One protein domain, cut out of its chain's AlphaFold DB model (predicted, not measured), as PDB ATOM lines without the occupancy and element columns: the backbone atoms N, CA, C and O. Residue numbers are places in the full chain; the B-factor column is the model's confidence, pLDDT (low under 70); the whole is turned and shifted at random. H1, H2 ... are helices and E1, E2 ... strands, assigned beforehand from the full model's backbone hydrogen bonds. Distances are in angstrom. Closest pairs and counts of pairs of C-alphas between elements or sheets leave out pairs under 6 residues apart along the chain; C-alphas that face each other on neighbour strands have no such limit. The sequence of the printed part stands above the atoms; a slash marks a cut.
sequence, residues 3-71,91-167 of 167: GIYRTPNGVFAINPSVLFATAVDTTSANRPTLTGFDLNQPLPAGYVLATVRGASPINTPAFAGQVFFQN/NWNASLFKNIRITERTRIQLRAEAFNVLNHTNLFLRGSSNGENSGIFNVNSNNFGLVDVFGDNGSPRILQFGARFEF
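AT A GLANCE: This is residues 3 to 71 and 91 to 167 of the 167 residues of an uncharacterized protein of Pyrinomonadaceae bacterium (UniProt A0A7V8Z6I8). With little regular structure, the domain is a long arm of three antiparallel strands in the order E5 E6 E7, reaching away from a loop-rich head that holds two small hairpins, E1 with E2 and E3 with E4. Of 146 printed residues, 53 are in named elements, mostly strand: E1 E2 E3 E4 E5 E6 H1 E7. The whole is extended, radius of gyration of the C-alphas 24.1 A, spanning 82 by 37 by 23 A.

IN THESE COORDINATES: E1, residues 3 to 7, begins at C-alpha 3 (161.162, 187.877, 176.322). E2 is 10 to 14, E3 20 to 25, E4 47 to 53, E5 94 to 101, E6 107 to 115 and H1 151 to 154. E7, 158 to 166, is 26.3 A long and ends at C-alpha 166 (154.375, 203.510, 127.104).

HOW THE PARTS SIT: Antiparallel hairpins are E1 and E2, N 5 to O 12 2.8 A; E3 and E4, N 22 to O 51 2.8 A; E5 and E6, N 96 to O 112 2.8 A. E7 is antiparallel to E6, N 111 to O 162 2.8 A. H1, too short for any O i to N i+4 pair, is not on their sheet.

THE WHOLE: Residues 72 to 90 are not printed; C-alphas 71 and 91 are 39.4 A apart. Links E3 to E4 and E6 to H1 are long. Residues 126 to 136 and 150 to 155 have pLDDT under 70.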
ATOM      1  N   GLY A   3     161.930 186.703 176.735       84.81
ATOM      2  CA  GLY A   3     161.162 187.877 176.322       84.81
ATOM      3  C   GLY A   3     162.094 188.996 175.870       84.81
ATOM      4  O   GLY A   3     163.306 188.835 175.922       84.81
ATOM      5  N   ILE A   4     161.547 190.130 175.433       86.94
ATOM      6  CA  ILE A   4     162.361 191.297 175.072       86.94
ATOM      7  C   ILE A   4     162.536 192.201 176.286       86.94
ATOM      8  O   ILE A   4     161.586 192.835 176.741       86.94
ATOM      9  N   TYR A   5     163.769 192.284 176.774       90.44
ATOM     10  CA  TYR A   5     164.175 193.127 177.890       90.44
ATOM     11  C   TYR A   5     165.039 194.267 177.363       90.44
ATOM     12  O   TYR A   5     166.119 194.044 176.819       90.44
ATOM     13  N   ARG A   6     164.549 195.498 177.495       90.50
ATOM     14  CA  ARG A   6     165.293 196.703 177.119       90.50
ATOM     15  C   ARG A   6     165.993 197.236 178.356       90.50
ATOM     16  O   ARG A   6     165.335 197.511 179.354       90.50
ATOM     17  N   THR A   7     167.304 197.388 178.271       92.25
ATOM     18  CA  THR A   7     168.133 197.924 179.349       92.25
ATOM     19  C   THR A   7     168.981 199.083 178.828       92.25
ATOM     20  O   THR A   7     169.149 199.205 177.609       92.25
ATOM     21  N   PRO A   8     169.573 199.906 179.709       91.38
ATOM     22  CA  PRO A   8     170.549 200.915 179.294       91.38
ATOM     23  C   PRO A   8     171.755 200.335 178.536       91.38
ATOM     24  O   PRO A   8     172.384 201.041 177.757       91.38
ATOM     25  N   ASN A   9     172.056 199.048 178.736       89.88
ATOM     26  CA  ASN A   9     173.244 198.383 178.201       89.88
ATOM     27  C   ASN A   9     172.957 197.505 176.971       89.88
ATOM     28  O   ASN A   9     173.848 196.805 176.496       89.88
ATOM     29  N   GLY A  10     171.721 197.519 176.461       88.25
ATOM     30  CA  GLY A  10     171.319 196.751 175.283       88.25
ATOM     31  C   GLY A  10     169.942 196.105 175.406       88.25
ATOM     32  O   GLY A  10     169.220 196.272 176.395       88.25
ATOM     33  N   VAL A  11     169.573 195.356 174.366       88.19
ATOM     34  CA  VAL A  11     168.332 194.578 174.314       88.19
ATOM     35  C   VAL A  11     168.662 193.098 174.469       88.19
ATOM     36  O   VAL A  11     169.554 192.583 173.799       88.19
ATOM     37  N   PHE A  12     167.927 192.411 175.339       88.12
ATOM     38  CA  PHE A  12     168.159 191.012 175.681       88.12
ATOM     39  C   PHE A  12     166.901 190.167 175.466       88.12
ATOM     40  O   PHE A  12     165.786 190.625 175.707       88.12
ATOM     41  N   ALA A  13     167.094 188.928 175.018       86.94
ATOM     42  CA  ALA A  13     166.058 187.908 174.839       86.94
ATOM     43  C   ALA A  13     165.821 187.069 176.110       86.94
ATOM     44  O   ALA A  13     164.874 186.285 176.202       86.94
ATOM     45  N   ILE A  14     166.725 187.208 177.078       88.38
ATOM     46  CA  ILE A  14     166.743 186.503 178.356       88.38
ATOM     47  C   ILE A  14     166.741 187.562 179.450       88.38
ATOM     48  O   ILE A  14     167.336 188.625 179.282       88.38
ATOM     49  N   ASN A  15     166.059 187.278 180.559       90.19
ATOM     50  CA  ASN A  15     166.000 188.179 181.703       90.19
ATOM     51  C   ASN A  15     167.430 188.598 182.120       90.19
ATOM     52  O   ASN A  15     168.217 187.726 182.487       90.19
ATOM     53  N   PRO A  16     167.769 189.900 182.110       90.12
ATOM     54  CA  PRO A  16     169.124 190.360 182.399       90.12
ATOM     55  C   PRO A  16     169.625 190.000 183.806       90.12
ATOM     56  O   PRO A  16     170.826 189.869 184.001       90.12
ATOM     57  N   SER A  17     168.724 189.783 184.774       88.75
ATOM     58  CA  SER A  17     169.084 189.413 186.157       88.75
ATOM     59  C   SER A  17     169.683 188.011 186.313       88.75
ATOM     60  O   SER A  17     170.291 187.725 187.339       88.75
ATOM     61  N   VAL A  18     169.519 187.132 185.317       89.38
ATOM     62  CA  VAL A  18     170.096 185.775 185.328       89.38
ATOM     63  C   VAL A  18     171.333 185.651 184.434       89.38
ATOM     64  O   VAL A  18     171.805 184.544 184.170       89.38
ATOM     65  N   LEU A  19     171.826 186.778 183.922       90.00
ATOM     66  CA  LEU A  19     172.982 186.849 183.041       90.00
ATOM     67  C   LEU A  19     174.182 187.399 183.802       90.00
ATOM     68  O   LEU A  19     174.057 188.273 184.656       90.00
ATOM     69  N   PHE A  20     175.363 186.918 183.438       90.69
ATOM     70  CA  PHE A  20     176.612 187.454 183.948       90.69
ATOM     71  C   PHE A  20     177.249 188.357 182.904       90.69
ATOM     72  O   PHE A  20     177.635 187.889 181.830       90.69
ATOM     73  N   ALA A  21     177.382 189.641 183.228       90.75
ATOM     74  CA  ALA A  21     177.959 190.632 182.337       90.75
ATOM     75  C   ALA A  21     179.319 191.136 182.831       90.75
ATOM     76  O   ALA A  21     179.573 191.257 184.034       90.75
ATOM     77  N   THR A  22     180.196 191.461 181.885       91.44
ATOM     78  CA  THR A  22     181.443 192.183 182.134       91.44
ATOM     79  C   THR A  22     181.513 193.434 181.275       91.44
ATOM     80  O   THR A  22     181.000 193.449 180.156       91.44
ATOM     81  N   ALA A  23     182.126 194.492 181.794       91.81
ATOM     82  CA  ALA A  23     182.309 195.749 181.080       91.81
ATOM     83  C   ALA A  23     183.760 196.213 181.176       91.81
ATOM     84  O   ALA A  23     184.403 196.074 182.219       91.81
ATOM     85  N   VAL A  24     184.274 196.765 180.083       92.19
ATOM     86  CA  VAL A  24     185.649 197.269 179.975       92.19
ATOM     87  C   VAL A  24     185.631 198.777 179.802       92.19
ATOM     88  O   VAL A  24     184.718 199.321 179.184       92.19
ATOM     89  N   ASP A  25     186.627 199.450 180.366       91.44
ATOM     90  CA  ASP A  25     186.826 200.875 180.138       91.44
ATOM     91  C   ASP A  25     187.467 201.089 178.761       91.44
ATOM     92  O   ASP A  25     188.445 200.432 178.408       91.44
ATOM     93  N   THR A  26     186.904 202.005 177.981       86.00
ATOM     94  CA  THR A  26     187.434 202.412 176.668       86.00
ATOM     95  C   THR A  26     188.237 203.710 176.732       86.00
ATOM     96  O   THR A  26     188.858 204.098 175.746       86.00
ATOM     97  N   THR A  27     188.241 204.383 177.885       82.81
ATOM     98  CA  THR A  27     188.839 205.710 178.073       82.81
ATOM     99  C   THR A  27     190.206 205.674 178.747       82.81
ATOM    100  O   THR A  27     191.006 206.586 178.547       82.81
ATOM    101  N   SER A  28     190.523 204.624 179.511       76.00
ATOM    102  CA  SER A  28     191.837 204.459 180.130       76.00
ATOM    103  C   SER A  28     192.216 202.986 180.322       76.00
ATOM    104  O   SER A  28     191.430 202.180 180.809       76.00
ATOM    105  N   ALA A  29     193.458 202.625 179.984       73.94
ATOM    106  CA  ALA A  29     193.943 201.242 180.076       73.94
ATOM    107  C   ALA A  29     194.145 200.735 181.525       73.94
ATOM    108  O   ALA A  29     194.328 199.540 181.731       73.94
ATOM    109  N   ASN A  30     194.112 201.626 182.525       82.50
ATOM    110  CA  ASN A  30     194.433 201.305 183.922       82.50
ATOM    111  C   ASN A  30     193.211 201.041 184.814       82.50
ATOM    112  O   ASN A  30     193.380 200.719 185.993       82.50
ATOM    113  N   ARG A  31     191.985 201.191 184.304       85.12
ATOM    114  CA  ARG A  31     190.781 200.912 185.093       85.12
ATOM    115  C   ARG A  31     190.388 199.434 184.994       85.12
ATOM    116  O   ARG A  31     190.412 198.870 183.902       85.12
ATOM    117  N   PRO A  32     190.005 198.787 186.114       89.56
ATOM    118  CA  PRO A  32     189.681 197.364 186.116       89.56
ATOM    119  C   PRO A  32     188.379 197.078 185.357       89.56
ATOM    120  O   PRO A  32     187.454 197.897 185.359       89.56
ATOM    121  N   THR A  33     188.296 195.885 184.757       89.94
ATOM    122  CA  THR A  33     187.066 195.334 184.169       89.94
ATOM    123  C   THR A  33     186.005 195.163 185.252       89.94
ATOM    124  O   THR A  33     186.243 194.514 186.272       89.94
ATOM    125  N   LEU A  34     184.813 195.707 185.021       89.56
ATOM    126  CA  LEU A  34     183.664 195.457 185.885       89.56
ATOM    127  C   LEU A  34     183.144 194.053 185.599       89.56
ATOM    128  O   LEU A  34     182.981 193.673 184.440       89.56
ATOM    129  N   THR A  35     182.881 193.280 186.646       90.25
ATOM    130  CA  THR A  35     182.385 191.906 186.533       90.25
ATOM    131  C   THR A  35     181.126 191.746 187.375       90.25
ATOM    132  O   THR A  35     181.036 192.319 188.457       90.25
ATOM    133  N   GLY A  36     180.134 191.013 186.858       85.75
ATOM    134  CA  GLY A  36     178.884 190.741 187.573       85.75
ATOM    135  C   GLY A  36     178.018 191.978 187.828       85.75
ATOM    136  O   GLY A  36     177.314 192.024 188.831       85.75
ATOM    137  N   PHE A  37     178.090 192.993 186.962       88.56
ATOM    138  CA  PHE A  37     177.273 194.197 187.111       88.56
ATOM    139  C   PHE A  37     175.824 193.953 186.659       88.56
ATOM    140  O   PHE A  37     175.571 193.137 185.770       88.56
ATOM    141  N   ASP A  38     174.874 194.683 187.250       89.25
ATOM    142  CA  ASP A  38     173.462 194.609 186.863       89.25
ATOM    143  C   ASP A  38     173.236 195.310 185.520       89.25
ATOM    144  O   ASP A  38     173.370 196.529 185.400       89.25
ATOM    145  N   LEU A  39     172.849 194.533 184.508       90.31
ATOM    146  CA  LEU A  39     172.538 195.026 183.169       90.31
ATOM    147  C   LEU A  39     171.371 196.020 183.145       90.31
ATOM    148  O   LEU A  39     171.282 196.794 182.196       90.31
ATOM    149  N   ASN A  40     170.493 196.029 184.153       90.88
ATOM    150  CA  ASN A  40     169.388 196.986 184.241       90.88
ATOM    151  C   ASN A  40     169.831 198.370 184.733       90.88
ATOM    152  O   ASN A  40     169.079 199.334 184.579       90.88
ATOM    153  N   GLN A  41     171.035 198.486 185.296       91.56
ATOM    154  CA  GLN A  41     171.605 199.752 185.744       91.56
ATOM    155  C   GLN A  41     172.528 200.335 184.666       91.56
ATOM    156  O   GLN A  41     173.243 199.585 183.999       91.56
ATOM    157  N   PRO A  42     172.541 201.663 184.465       91.75
ATOM    158  CA  PRO A  42     173.443 202.283 183.505       91.75
ATOM    159  C   PRO A  42     174.905 202.044 183.896       91.75
ATOM    160  O   PRO A  42     175.279 202.169 185.064       91.75
ATOM    161  N   LEU A  43     175.738 201.718 182.905       91.38
ATOM    162  CA  LEU A  43     177.177 201.600 183.111       91.38
ATOM    163  C   LEU A  43     177.797 202.952 183.513       91.38
ATOM    164  O   LEU A  43     177.372 203.999 183.015       91.38
ATOM    165  N   PRO A  44     178.826 202.953 184.382       90.62
ATOM    166  CA  PRO A  44     179.600 204.154 184.663       90.62
ATOM    167  C   PRO A  44     180.220 204.739 183.386       90.62
ATOM    168  O   PRO A  44     180.581 204.006 182.466       90.62
ATOM    169  N   ALA A  45     180.403 206.061 183.350       88.75
ATOM    170  CA  ALA A  45     181.014 206.734 182.206       88.75
ATOM    171  C   ALA A  45     182.388 206.128 181.850       88.75
ATOM    172  O   ALA A  45     183.203 205.854 182.733       88.75
ATOM    173  N   GLY A  46     182.624 205.924 180.551       87.69
ATOM    174  CA  GLY A  46     183.837 205.309 179.997       87.69
ATOM    175  C   GLY A  46     183.767 203.787 179.833       87.69
ATOM    176  O   GLY A  46     184.475 203.234 178.988       87.69
ATOM    177  N   TYR A  47     182.864 203.116 180.553       91.69
ATOM    178  CA  TYR A  47     182.669 201.676 180.425       91.69
ATOM    179  C   TYR A  47     181.707 201.319 179.299       91.69
ATOM    180  O   TYR A  47     180.657 201.938 179.127       91.69
ATOM    181  N   VAL A  48     182.043 200.254 178.580       90.81
ATOM    182  CA  VAL A  48     181.172 199.618 177.591       90.81
ATOM    183  C   VAL A  48     181.009 198.144 177.923       90.81
ATOM    184  O   VAL A  48     181.903 197.512 178.492       90.81
ATOM    185  N   LEU A  49     179.858 197.587 177.558       90.94
ATOM    186  CA  LEU A  49     179.596 196.164 177.707       90.94
ATOM    187  C   LEU A  49     180.614 195.355 176.886       90.94
ATOM    188  O   LEU A  49     180.785 195.597 175.695       90.94
ATOM    189  N   ALA A  50     181.278 194.397 177.531       89.88
ATOM    190  CA  ALA A  50     182.318 193.573 176.924       89.88
ATOM    191  C   ALA A  50     181.821 192.158 176.624       89.88
ATOM    192  O   ALA A  50     181.931 191.691 175.494       89.88
ATOM    193  N   THR A  51     181.278 191.469 177.632       88.56
ATOM    194  CA  THR A  51     180.722 190.119 177.463       88.56
ATOM    195  C   THR A  51     179.460 189.942 178.295       88.56
ATOM    196  O   THR A  51     179.323 190.540 179.359       88.56
ATOM    197  N   VAL A  52     178.552 189.097 177.817       89.56
ATOM    198  CA  VAL A  52     177.357 188.619 178.511       89.56
ATOM    199  C   VAL A  52     177.275 187.113 178.333       89.56
ATOM    200  O   VAL A  52     177.234 186.624 177.206       89.56
ATOM    201  N   ARG A  53     177.249 186.376 179.443       89.25
ATOM    202  CA  ARG A  53     177.207 184.910 179.470       89.25
ATOM    203  C   ARG A  53     176.011 184.409 180.272       89.25
ATOM    204  O   ARG A  53     175.576 185.057 181.222       89.25
ATOM    205  N   GLY A  54     175.505 183.233 179.907       89.06
ATOM    206  CA  GLY A  54     174.438 182.543 180.639       89.06
ATOM    207  C   GLY A  54     174.951 181.610 181.734       89.06
ATOM    208  O   GLY A  54     174.240 181.360 182.702       89.06
ATOM    209  N   ALA A  55     176.181 181.112 181.595       89.56
ATOM    210  CA  ALA A  55     176.818 180.209 182.546       89.56
ATOM    211  C   ALA A  55     178.243 180.667 182.893       89.56
ATOM    212  O   ALA A  55     178.952 181.260 182.070       89.56
ATOM    213  N   SER A  56     178.664 180.385 184.127       87.19
ATOM    214  CA  SER A  56     180.071 180.496 184.515       87.19
ATOM    215  C   SER A  56     180.919 179.501 183.702       87.19
ATOM    216  O   SER A  56     180.418 178.419 183.375       87.19
ATOM    217  N   PRO A  57     182.176 179.832 183.347       79.88
ATOM    218  CA  PRO A  57     183.086 178.885 182.707       79.88
ATOM    219  C   PRO A  57     183.175 177.545 183.448       79.88
ATOM    220  O   PRO A  57     182.976 177.469 184.665       79.88
ATOM    221  N   ILE A  58     183.525 176.480 182.724       75.56
ATOM    222  CA  ILE A  58     183.724 175.169 183.347       75.56
ATOM    223  C   ILE A  58     184.773 175.285 184.464       75.56
ATOM    224  O   ILE A  58     185.761 176.005 184.320       75.56
ATOM    225  N   ASN A  59     184.548 174.597 185.584       79.38
ATOM    226  CA  ASN A  59     185.413 174.634 186.773       79.38
ATOM    227  C   ASN A  59     185.503 175.993 187.491       79.38
ATOM    228  O   ASN A  59     186.413 176.197 188.293       79.38
ATOM    229  N   THR A  60     184.567 176.915 187.252       82.62
ATOM    230  CA  THR A  60     184.443 178.148 188.045       82.62
ATOM    231  C   THR A  60     183.141 178.144 188.846       82.62
ATOM    232  O   THR A  60     182.158 177.537 188.406       82.62
ATOM    233  N   PRO A  61     183.108 178.767 190.041       86.06
ATOM    234  CA  PRO A  61     181.889 178.823 190.838       86.06
ATOM    235  C   PRO A  61     180.767 179.521 190.064       86.06
ATOM    236  O   PRO A  61     181.009 180.446 189.280       86.06
ATOM    237  N   ALA A  62     179.533 179.062 190.283       87.12
ATOM    238  CA  ALA A  62     178.352 179.695 189.715       87.12
ATOM    239  C   ALA A  62     178.188 181.115 190.274       87.12
ATOM    240  O   ALA A  62     178.465 181.367 191.449       87.12
ATOM    241  N   PHE A  63     177.730 182.044 189.436       87.88
ATOM    242  CA  PHE A  63     177.425 183.404 189.879       87.88
ATOM    243  C   PHE A  63     176.023 183.484 190.504       87.88
ATOM    244  O   PHE A  63     175.165 182.625 190.280       87.88
ATOM    245  N   ALA A  64     175.779 184.524 191.305       83.31
ATOM    246  CA  ALA A  64     174.480 184.743 191.937       83.31
ATOM    247  C   ALA A  64     173.376 184.904 190.875       83.31
ATOM    248  O   ALA A  64     173.499 185.731 189.977       83.31
ATOM    249  N   GLY A  65     172.306 184.107 190.972       83.06
ATOM    250  CA  GLY A  65     171.209 184.124 189.996       83.06
ATOM    251  C   GLY A  65     171.459 183.304 188.724       83.06
ATOM    252  O   GLY A  65     170.640 183.358 187.808       83.06
ATOM    253  N   GLN A  66     172.545 182.524 188.652       89.25
ATOM    254  CA  GLN A  66     172.789 181.619 187.530       89.25
ATOM    255  C   GLN A  66     171.718 180.524 187.461       89.25
ATOM    256  O   GLN A  66     171.501 179.770 188.408       89.25
ATOM    257  N   VAL A  67     171.084 180.412 186.297       88.44
ATOM    258  CA  VAL A  67     170.035 179.415 186.017       88.44
ATOM    259  C   VAL A  67     170.413 178.448 184.897       88.44
ATOM    260  O   VAL A  67     169.763 177.419 184.731       88.44
ATOM    261  N   PHE A  68     171.458 178.760 184.128       88.50
ATOM    262  CA  PHE A  68     171.983 177.876 183.096       88.50
ATOM    263  C   PHE A  68     173.244 177.180 183.580       88.50
ATOM    264  O   PHE A  68     174.122 177.797 184.182       88.50
ATOM    265  N   PHE A  69     173.357 175.896 183.267       85.38
ATOM    266  CA  PHE A  69     174.483 175.070 183.674       85.38
ATOM    267  C   PHE A  69     174.975 174.258 182.487       85.38
ATOM    268  O   PHE A  69     174.199 173.868 181.614       85.38
ATOM    269  N   GLN A  70     176.281 174.022 182.457       79.62
ATOM    270  CA  GLN A  70     176.865 173.055 181.546       79.62
ATOM    271  C   GLN A  70     176.702 171.667 182.164       79.62
ATOM    272  O   GLN A  70     177.077 171.457 183.319       79.62
ATOM    273  N   ASN A  71     176.156 170.724 181.405       78.69
ATOM    274  CA  ASN A  71     176.072 169.340 181.859       78.69
ATOM    275  C   ASN A  71     177.476 168.725 181.823       78.69
ATOM    276  O   ASN A  71     178.267 169.035 180.928       78.69
ATOM    277  N   ASN A  91     155.919 193.306 159.660       87.81
ATOM    278  CA  ASN A  91     156.326 194.209 158.589       87.81
ATOM    279  C   ASN A  91     155.182 194.397 157.585       87.81
ATOM    280  O   ASN A  91     154.486 193.443 157.244       87.81
ATOM    281  N   TRP A  92     154.989 195.639 157.141       90.38
ATOM    282  CA  TRP A  92     153.996 196.011 156.135       90.38
ATOM    283  C   TRP A  92     154.692 196.722 154.983       90.38
ATOM    284  O   TRP A  92     155.334 197.753 155.194       90.38
ATOM    285  N   ASN A  93     154.504 196.197 153.774       92.38
ATOM    286  CA  ASN A  93     154.977 196.787 152.526       92.38
ATOM    287  C   ASN A  93     153.767 197.113 151.652       92.38
ATOM    288  O   ASN A  93     152.822 196.326 151.585       92.38
ATOM    289  N   ALA A  94     153.786 198.268 150.993       94.44
ATOM    290  CA  ALA A  94     152.692 198.727 150.148       94.44
ATOM    291  C   ALA A  94     153.209 199.202 148.792       94.44
ATOM    292  O   ALA A  94     154.303 199.752 148.681       94.44
ATOM    293  N   SER A  95     152.388 199.017 147.762       96.38
ATOM    294  CA  SER A  95     152.655 199.530 146.425       96.38
ATOM    295  C   SER A  95     151.383 200.105 145.818       96.38
ATOM    296  O   SER A  95     150.304 199.522 145.934       96.38
ATOM    297  N   LEU A  96     151.514 201.270 145.192       96.25
ATOM    298  CA  LEU A  96     150.452 201.991 144.518       96.25
ATOM    299  C   LEU A  96     150.866 202.259 143.074       96.25
ATOM    300  O   LEU A  96     151.900 202.874 142.808       96.25
ATOM    301  N   PHE A  97     150.010 201.850 142.138       96.69
ATOM    302  CA  PHE A  97     150.204 202.090 140.713       96.69
ATOM    303  C   PHE A  97     149.042 202.901 140.153       96.69
ATOM    304  O   PHE A  97     147.874 202.586 140.393       96.69
ATOM    305  N   LYS A  98     149.356 203.919 139.353       95.38
ATOM    306  CA  LYS A  98     148.362 204.715 138.636       95.38
ATOM    307  C   LYS A  98     148.722 204.789 137.163       95.38
ATOM    308  O   LYS A  98     149.746 205.351 136.795       95.38
ATOM    309  N   ASN A  99     147.829 204.275 136.325       95.25
ATOM    310  CA  ASN A  99     147.919 204.443 134.881       95.25
ATOM    311  C   ASN A  99     147.147 205.705 134.482       95.25
ATOM    312  O   ASN A  99     145.944 205.810 134.731       95.25
ATOM    313  N   ILE A 100     147.845 206.653 133.867       95.19
ATOM    314  CA  ILE A 100     147.299 207.893 133.324       95.19
ATOM    315  C   ILE A 100     147.338 207.760 131.802       95.19
ATOM    316  O   ILE A 100     148.411 207.650 131.206       95.19
ATOM    317  N   ARG A 101     146.163 207.721 131.167       94.25
ATOM    318  CA  ARG A 101     146.054 207.766 129.703       94.25
ATOM    319  C   ARG A 101     146.279 209.208 129.262       94.25
ATOM    320  O   ARG A 101     145.562 210.087 129.733       94.25
ATOM    321  N   ILE A 102     147.273 209.433 128.404       89.56
ATOM    322  CA  ILE A 102     147.522 210.756 127.814       89.56
ATOM    323  C   ILE A 102     146.757 210.862 126.498       89.56
ATOM    324  O   ILE A 102     146.057 211.840 126.266       89.56
ATOM    325  N   THR A 103     146.855 209.829 125.658       91.25
ATOM    326  CA  THR A 103     146.111 209.709 124.399       91.25
ATOM    327  C   THR A 103     145.576 208.284 124.238       91.25
ATOM    328  O   THR A 103     145.720 207.447 125.130       91.25
ATOM    329  N   GLU A 104     144.976 207.985 123.088       87.50
ATOM    330  CA  GLU A 104     144.525 206.635 122.730       87.50
ATOM    331  C   GLU A 104     145.683 205.639 122.554       87.50
ATOM    332  O   GLU A 104     145.484 204.438 122.723       87.50
ATOM    333  N   ARG A 105     146.894 206.129 122.243       89.81
ATOM    334  CA  ARG A 105     148.085 205.297 121.988       89.81
ATOM    335  C   ARG A 105     149.152 205.402 123.075       89.81
ATOM    336  O   ARG A 105     149.969 204.504 123.195       89.81
ATOM    337  N   THR A 106     149.131 206.456 123.896       94.50
ATOM    338  CA  THR A 106     150.171 206.704 124.908       94.50
ATOM    339  C   THR A 106     149.628 206.700 126.336       94.50
ATOM    340  O   THR A 106     148.592 207.304 126.645       94.50
ATOM    341  N   ARG A 107     150.363 206.054 127.249       94.50
ATOM    342  CA  ARG A 107     150.061 206.048 128.689       94.50
ATOM    343  C   ARG A 107     151.316 206.225 129.538       94.50
ATOM    344  O   ARG A 107     152.395 205.766 129.181       94.50
ATOM    345  N   ILE A 108     151.147 206.857 130.694       95.81
ATOM    346  CA  ILE A 108     152.154 206.898 131.756       95.81
ATOM    347  C   ILE A 108     151.678 206.029 132.911       95.81
ATOM    348  O   ILE A 108     150.552 206.176 133.388       95.81
ATOM    349  N   GLN A 109     152.546 205.149 133.391       95.62
ATOM    350  CA  GLN A 109     152.368 204.446 134.651       95.62
ATOM    351  C   GLN A 109     153.223 205.117 135.726       95.62
ATOM    352  O   GLN A 109     154.448 205.142 135.628       95.62
ATOM    353  N   LEU A 110     152.571 205.627 136.768       96.69
ATOM    354  CA  LEU A 110     153.214 206.067 138.001       96.69
ATOM    355  C   LEU A 110     153.207 204.919 139.006       96.69
ATOM    356  O   LEU A 110     152.195 204.232 139.164       96.69
ATOM    357  N   ARG A 111     154.329 204.728 139.689       97.00
ATOM    358  CA  ARG A 111     154.544 203.709 140.710       97.00
ATOM    359  C   ARG A 111     155.080 204.381 141.965       97.00
ATOM    360  O   ARG A 111     156.052 205.127 141.889       97.00
ATOM    361  N   ALA A 112     154.460 204.099 143.099       96.88
ATOM    362  CA  ALA A 112     154.949 204.463 144.418       96.88
ATOM    363  C   ALA A 112     155.001 203.196 145.271       96.88
ATOM    364  O   ALA A 112     153.995 202.512 145.428       96.88
ATOM    365  N   GLU A 113     156.168 202.878 145.804       96.25
ATOM    366  CA  GLU A 113     156.411 201.700 146.629       96.25
ATOM    367  C   GLU A 113     156.961 202.146 147.980       96.25
ATOM    368  O   GLU A 113     157.776 203.063 148.070       96.25
ATOM    369  N   ALA A 114     156.473 201.513 149.039       93.69
ATOM    370  CA  ALA A 114     156.837 201.811 150.406       93.69
ATOM    371  C   ALA A 114     157.157 200.505 151.139       93.69
ATOM    372  O   ALA A 114     156.288 199.646 151.301       93.69
ATOM    373  N   PHE A 115     158.398 200.370 151.596       91.69
ATOM    374  CA  PHE A 115     158.834 199.275 152.455       91.69
ATOM    375  C   PHE A 115     158.839 199.723 153.908       91.69
ATOM    376  O   PHE A 115     159.211 200.863 154.198       91.69
ATOM    377  N   ASN A 116     158.436 198.833 154.815       90.00
ATOM    378  CA  ASN A 116     158.255 199.144 156.231       90.00
ATOM    379  C   ASN A 116     157.390 200.408 156.432       90.00
ATOM    380  O   ASN A 116     157.810 201.396 157.035       90.00
ATOM    381  N   VAL A 117     156.167 200.392 155.893       89.75
ATOM    382  CA  VAL A 117     155.253 201.553 155.866       89.75
ATOM    383  C   VAL A 117     154.995 202.109 157.269       89.75
ATOM    384  O   VAL A 117     154.944 203.326 157.460       89.75
ATOM    385  N   LEU A 118     154.886 201.216 158.254       89.56
ATOM    386  CA  LEU A 118     154.642 201.545 159.660       89.56
ATOM    387  C   LEU A 118     155.905 202.000 160.407       89.56
ATOM    388  O   LEU A 118     155.809 202.387 161.568       89.56
ATOM    389  N   ASN A 119     157.073 201.964 159.756       87.94
ATOM    390  CA  ASN A 119     158.374 202.265 160.349       87.94
ATOM    391  C   ASN A 119     158.626 201.477 161.651       87.94
ATOM    392  O   ASN A 119     159.150 202.008 162.629       87.94
ATOM    393  N   HIS A 120     158.202 200.213 161.675       86.25
ATOM    394  CA  HIS A 120     158.343 199.333 162.826       86.25
ATOM    395  C   HIS A 120     159.715 198.651 162.787       86.25
ATOM    396  O   HIS A 120     160.095 198.056 161.777       86.25
ATOM    397  N   THR A 121     160.475 198.736 163.881       83.50
ATOM    398  CA  THR A 121     161.761 198.043 164.001       83.50
ATOM    399  C   THR A 121     161.524 196.593 164.394       83.50
ATOM    400  O   THR A 121     161.126 196.302 165.521       83.50
ATOM    401  N   ASN A 122     161.829 195.675 163.484       82.50
ATOM    402  CA  ASN A 122     161.833 194.256 163.802       82.50
ATOM    403  C   ASN A 122     163.147 193.876 164.486       82.50
ATOM    404  O   ASN A 122     164.223 194.291 164.060       82.50
ATOM    405  N   LEU A 123     163.061 193.092 165.554       80.06
ATOM    406  CA  LEU A 123     164.219 192.603 166.299       80.06
ATOM    407  C   LEU A 123     164.481 191.148 165.928       80.06
ATOM    408  O   LEU A 123     163.540 190.370 165.803       80.06
ATOM    409  N   PHE A 124     165.749 190.777 165.785       75.56
ATOM    410  CA  PHE A 124     166.148 189.411 165.478       75.56
ATOM    411  C   PHE A 124     167.195 188.936 166.467       75.56
ATOM    412  O   PHE A 124     168.076 189.678 166.901       75.56
ATOM    413  N   LEU A 125     167.108 187.656 166.805       72.50
ATOM    414  CA  LEU A 125     168.203 186.994 167.486       72.50
ATOM    415  C   LEU A 125     169.200 186.557 166.406       72.50
ATOM    416  O   LEU A 125     168.803 185.937 165.420       72.50
ATOM    417  N   ARG A 126     170.487 186.861 166.592       65.38
ATOM    418  CA  ARG A 126     171.608 186.387 165.764       65.38
ATOM    419  C   ARG A 126     171.642 184.855 165.600       65.38
ATOM    420  O   ARG A 126     172.282 184.162 166.385       65.38
ATOM    421  N   GLY A 127     170.995 184.316 164.572       58.62
ATOM    422  CA  GLY A 127     171.154 182.915 164.175       58.62
ATOM    423  C   GLY A 127     172.464 182.686 163.412       58.62
ATOM    424  O   GLY A 127     172.835 183.490 162.560       58.62
ATOM    425  N   SER A 128     173.171 181.595 163.712       53.53
ATOM    426  CA  SER A 128     174.297 181.105 162.900       53.53
ATOM    427  C   SER A 128     173.808 180.591 161.542       53.53
ATOM    428  O   SER A 128     172.795 179.894 161.472       53.53
ATOM    429  N   SER A 129     174.554 180.868 160.470       51.09
ATOM    430  CA  SER A 129     174.304 180.347 159.117       51.09
ATOM    431  C   SER A 129     174.509 178.830 158.992       51.09
ATOM    432  O   SER A 129     174.143 178.253 157.973       51.09
ATOM    433  N   ASN A 130     175.081 178.179 160.015       47.34
ATOM    434  CA  ASN A 130     175.567 176.798 159.936       47.34
ATOM    435  C   ASN A 130     174.811 175.818 160.861       47.34
ATOM    436  O   ASN A 130     175.353 174.781 161.223       47.34
ATOM    437  N   GLY A 131     173.577 176.125 161.279       47.19
ATOM    438  CA  GLY A 131     172.705 175.175 161.997       47.19
ATOM    439  C   GLY A 131     173.047 174.910 163.474       47.19
ATOM    440  O   GLY A 131     172.185 174.459 164.222       47.19
ATOM    441  N   GLU A 132     174.245 175.277 163.931       51.91
ATOM    442  CA  GLU A 132     174.663 175.231 165.337       51.91
ATOM    443  C   GLU A 132     174.966 176.659 165.821       51.91
ATOM    444  O   GLU A 132     175.792 177.384 165.263       51.91
ATOM    445  N   ASN A 133     174.201 177.125 166.807       58.72
ATOM    446  CA  ASN A 133     174.084 178.543 167.138       58.72
ATOM    447  C   ASN A 133     175.048 178.956 168.261       58.72
ATOM    448  O   ASN A 133     174.721 178.890 169.448       58.72
ATOM    449  N   SER A 134     176.234 179.421 167.883       60.53
ATOM    450  CA  SER A 134     177.327 179.760 168.807       60.53
ATOM    451  C   SER A 134     177.067 180.987 169.701       60.53
ATOM    452  O   SER A 134     177.834 181.223 170.634       60.53
ATOM    453  N   GLY A 135     176.012 181.770 169.438       63.81
ATOM    454  CA  GLY A 135     175.661 183.002 170.164       63.81
ATOM    455  C   GLY A 135     174.536 182.838 171.189       63.81
ATOM    456  O   GLY A 135     174.729 183.043 172.382       63.81
ATOM    457  N   ILE A 136     173.345 182.458 170.721       68.94
ATOM    458  CA  ILE A 136     172.111 182.514 171.529       68.94
ATOM    459  C   ILE A 136     171.801 181.200 172.253       68.94
ATOM    460  O   ILE A 136     171.218 181.230 173.328       68.94
ATOM    461  N   PHE A 137     172.153 180.044 171.676       71.62
ATOM    462  CA  PHE A 137     171.921 178.736 172.317       71.62
ATOM    463  C   PHE A 137     173.137 178.245 173.105       71.62
ATOM    464  O   PHE A 137     173.016 177.337 173.923       71.62
ATOM    465  N   ASN A 138     174.301 178.857 172.895       80.75
ATOM    466  CA  ASN A 138     175.500 178.557 173.656       80.75
ATOM    467  C   ASN A 138     175.551 179.424 174.920       80.75
ATOM    468  O   ASN A 138     175.923 180.593 174.860       80.75
ATOM    469  N   VAL A 139     175.231 178.833 176.072       82.56
ATOM    470  CA  VAL A 139     175.273 179.495 177.393       82.56
ATOM    471  C   VAL A 139     176.658 180.049 177.758       82.56
ATOM    472  O   VAL A 139     176.760 180.922 178.621       82.56
ATOM    473  N   ASN A 140     177.710 179.587 177.074       81.31
ATOM    474  CA  ASN A 140     179.096 180.029 177.245       81.31
ATOM    475  C   ASN A 140     179.509 181.123 176.264       81.31
ATOM    476  O   ASN A 140     180.643 181.595 176.320       81.31
ATOM    477  N   SER A 141     178.625 181.496 175.340       83.44
ATOM    478  CA  SER A 141     178.890 182.584 174.414       83.44
ATOM    479  C   SER A 141     179.069 183.893 175.167       83.44
ATOM    480  O   SER A 141     178.348 184.155 176.125       83.44
ATOM    481  N   ASN A 142     179.977 184.739 174.685       85.94
ATOM    482  CA  ASN A 142     180.174 186.095 175.200       85.94
ATOM    483  C   ASN A 142     179.037 187.057 174.823       85.94
ATOM    484  O   ASN A 142     179.048 188.202 175.262       85.94
ATOM    485  N   ASN A 143     178.072 186.613 174.018       84.62
ATOM    486  CA  ASN A 143     176.935 187.413 173.567       84.62
ATOM    487  C   ASN A 143     175.613 186.689 173.871       84.62
ATOM    488  O   ASN A 143     174.621 186.852 173.158       84.62
ATOM    489  N   PHE A 144     175.600 185.837 174.899       86.31
ATOM    490  CA  PHE A 144     174.452 184.995 175.197       86.31
ATOM    491  C   PHE A 144     173.218 185.832 175.540       86.31
ATOM    492  O   PHE A 144     173.249 186.713 176.398       86.31
ATOM    493  N   GLY A 145     172.111 185.544 174.850       82.50
ATOM    494  CA  GLY A 145     170.843 186.245 175.039       82.50
ATOM    495  C   GLY A 145     170.816 187.689 174.527       82.50
ATOM    496  O   GLY A 145     169.794 188.344 174.713       82.50
ATOM    497  N   LEU A 146     171.875 188.193 173.885       82.94
ATOM    498  CA  LEU A 146     171.900 189.539 173.310       82.94
ATOM    499  C   LEU A 146     171.086 189.597 172.003       82.94
ATOM    500  O   LEU A 146     171.193 188.720 171.145       82.94
ATOM    501  N   VAL A 147     170.285 190.652 171.847       82.38
ATOM    502  CA  VAL A 147     169.569 190.991 170.610       82.38
ATOM    503  C   VAL A 147     170.358 192.085 169.899       82.38
ATOM    504  O   VAL A 147     170.189 193.268 170.187       82.38
ATOM    505  N   ASP A 148     171.254 191.685 169.001       75.62
ATOM    506  CA  ASP A 148     172.182 192.590 168.312       75.62
ATOM    507  C   ASP A 148     171.944 192.698 166.796       75.62
ATOM    508  O   ASP A 148     172.708 193.364 166.099       75.62
ATOM    509  N   VAL A 149     170.871 192.080 166.285       70.44
ATOM    510  CA  VAL A 149     170.464 192.167 164.878       70.44
ATOM    511  C   VAL A 149     169.067 192.764 164.765       70.44
ATOM    512  O   VAL A 149     168.136 192.402 165.489       70.44
ATOM    513  N   PHE A 150     168.909 193.662 163.800       69.38
ATOM    514  CA  PHE A 150     167.628 194.238 163.416       69.38
ATOM    515  C   PHE A 150     167.145 193.585 162.116       69.38
ATOM    516  O   PHE A 150     167.926 193.326 161.200       69.38
ATOM    517  N   GLY A 151     165.850 193.305 162.044       60.88
ATOM    518  CA  GLY A 151     165.186 192.705 160.892       60.88
ATOM    519  C   GLY A 151     165.286 193.549 159.648       60.88
ATOM    520  O   GLY A 151     165.361 194.769 159.755       60.88
ATOM    521  N   ASP A 152     165.309 192.899 158.486       58.19
ATOM    522  CA  ASP A 152     165.574 193.553 157.203       58.19
ATOM    523  C   ASP A 152     166.888 194.365 157.228       58.19
ATOM    524  O   ASP A 152     166.954 195.459 156.677       58.19
ATOM    525  N   ASN A 153     167.934 193.880 157.920       59.94
ATOM    526  CA  ASN A 153     169.186 194.620 158.181       59.94
ATOM    527  C   ASN A 153     168.985 195.970 158.898       59.94
ATOM    528  O   ASN A 153     169.771 196.899 158.729       59.94
ATOM    529  N   GLY A 154     167.920 196.111 159.686       62.12
ATOM    530  CA  GLY A 154     167.561 197.397 160.275       62.12
ATOM    531  C   GLY A 154     167.077 198.407 159.244       62.12
ATOM    532  O   GLY A 154     167.194 199.605 159.494       62.12
ATOM    533  N   SER A 155     166.550 197.948 158.098       68.81
ATOM    534  CA  SER A 155     166.047 198.848 157.066       68.81
ATOM    535  C   SER A 155     164.966 199.756 157.654       68.81
ATOM    536  O   SER A 155     163.913 199.275 158.103       68.81
ATOM    537  N   PRO A 156     165.203 201.078 157.666       82.62
ATOM    538  CA  PRO A 156     164.161 202.024 158.010       82.62
ATOM    539  C   PRO A 156     163.082 201.993 156.925       82.62
ATOM    540  O   PRO A 156     163.189 201.292 155.918       82.62
ATOM    541  N   ARG A 157     162.022 202.776 157.104       91.00
ATOM    542  CA  ARG A 157     161.048 202.981 156.031       91.00
ATOM    543  C   ARG A 157     161.729 203.501 154.762       91.00
ATOM    544  O   ARG A 157     162.375 204.548 154.794       91.00
ATOM    545  N   ILE A 158     161.505 202.815 153.644       91.38
ATOM    546  CA  ILE A 158     162.002 203.211 152.321       91.38
ATOM    547  C   ILE A 158     160.806 203.565 151.449       91.38
ATOM    548  O   ILE A 158     159.849 202.799 151.367       91.38
ATOM    549  N   LEU A 159     160.873 204.720 150.792       94.81
ATOM    550  CA  LEU A 159     159.905 205.146 149.788       94.81
ATOM    551  C   LEU A 159     160.617 205.243 148.445       94.81
ATOM    552  O   LEU A 159     161.660 205.888 148.348       94.81
ATOM    553  N   GLN A 160     160.044 204.630 147.417       95.81
ATOM    554  CA  GLN A 160     160.567 204.698 146.061       95.81
ATOM    555  C   GLN A 160     159.467 205.043 145.068       95.81
ATOM    556  O   GLN A 160     158.318 204.616 145.188       95.81
ATOM    557  N   PHE A 161     159.843 205.841 144.075       96.94
ATOM    558  CA  PHE A 161     158.944 206.343 143.051       96.94
ATOM    559  C   PHE A 161     159.506 205.990 141.680       96.94
ATOM    560  O   PHE A 161     160.708 206.094 141.445       96.94
ATOM    561  N   GLY A 162     158.629 205.575 140.775       96.69
ATOM    562  CA  GLY A 162     158.978 205.233 139.406       96.69
ATOM    563  C   GLY A 162     157.934 205.748 138.431       96.69
ATOM    564  O   GLY A 162     156.744 205.810 138.742       96.69
ATOM    565  N   ALA A 163     158.382 206.092 137.231       96.19
ATOM    566  CA  ALA A 163     157.512 206.425 136.118       96.19
ATOM    567  C   ALA A 163     157.921 205.597 134.901       96.19
ATOM    568  O   ALA A 163     159.106 205.475 134.593       96.19
ATOM    569  N   ARG A 164     156.934 205.033 134.208       95.88
ATOM    570  CA  ARG A 164     157.125 204.337 132.938       95.88
ATOM    571  C   ARG A 164     156.257 204.988 131.874       95.88
ATOM    572  O   ARG A 164     155.051 205.137 132.063       95.88
ATOM    573  N   PHE A 165     156.882 205.349 130.763       95.38
ATOM    574  CA  PHE A 165     156.200 205.815 129.563       95.38
ATOM    575  C   PHE A 165     155.972 204.642 128.608       95.38
ATOM    576  O   PHE A 165     156.868 203.818 128.412       95.38
ATOM    577  N   GLU A 166     154.774 204.557 128.041       92.06
ATOM    578  CA  GLU A 166     154.375 203.510 127.104       92.06
ATOM    579  C   GLU A 166     153.688 204.145 125.887       92.06
ATOM    580  O   GLU A 166     152.849 205.041 126.044       92.06
ATOM    581  N   PHE A 167     154.080 203.690 124.695       90.69
ATOM    582  CA  PHE A 167     153.715 204.232 123.385       90.69
ATOM    583  C   PHE A 167     153.384 203.121 122.388       90.69
ATOM    584  O   PHE A 167     153.839 201.975 122.622       90.69
TER     585      PHE A 167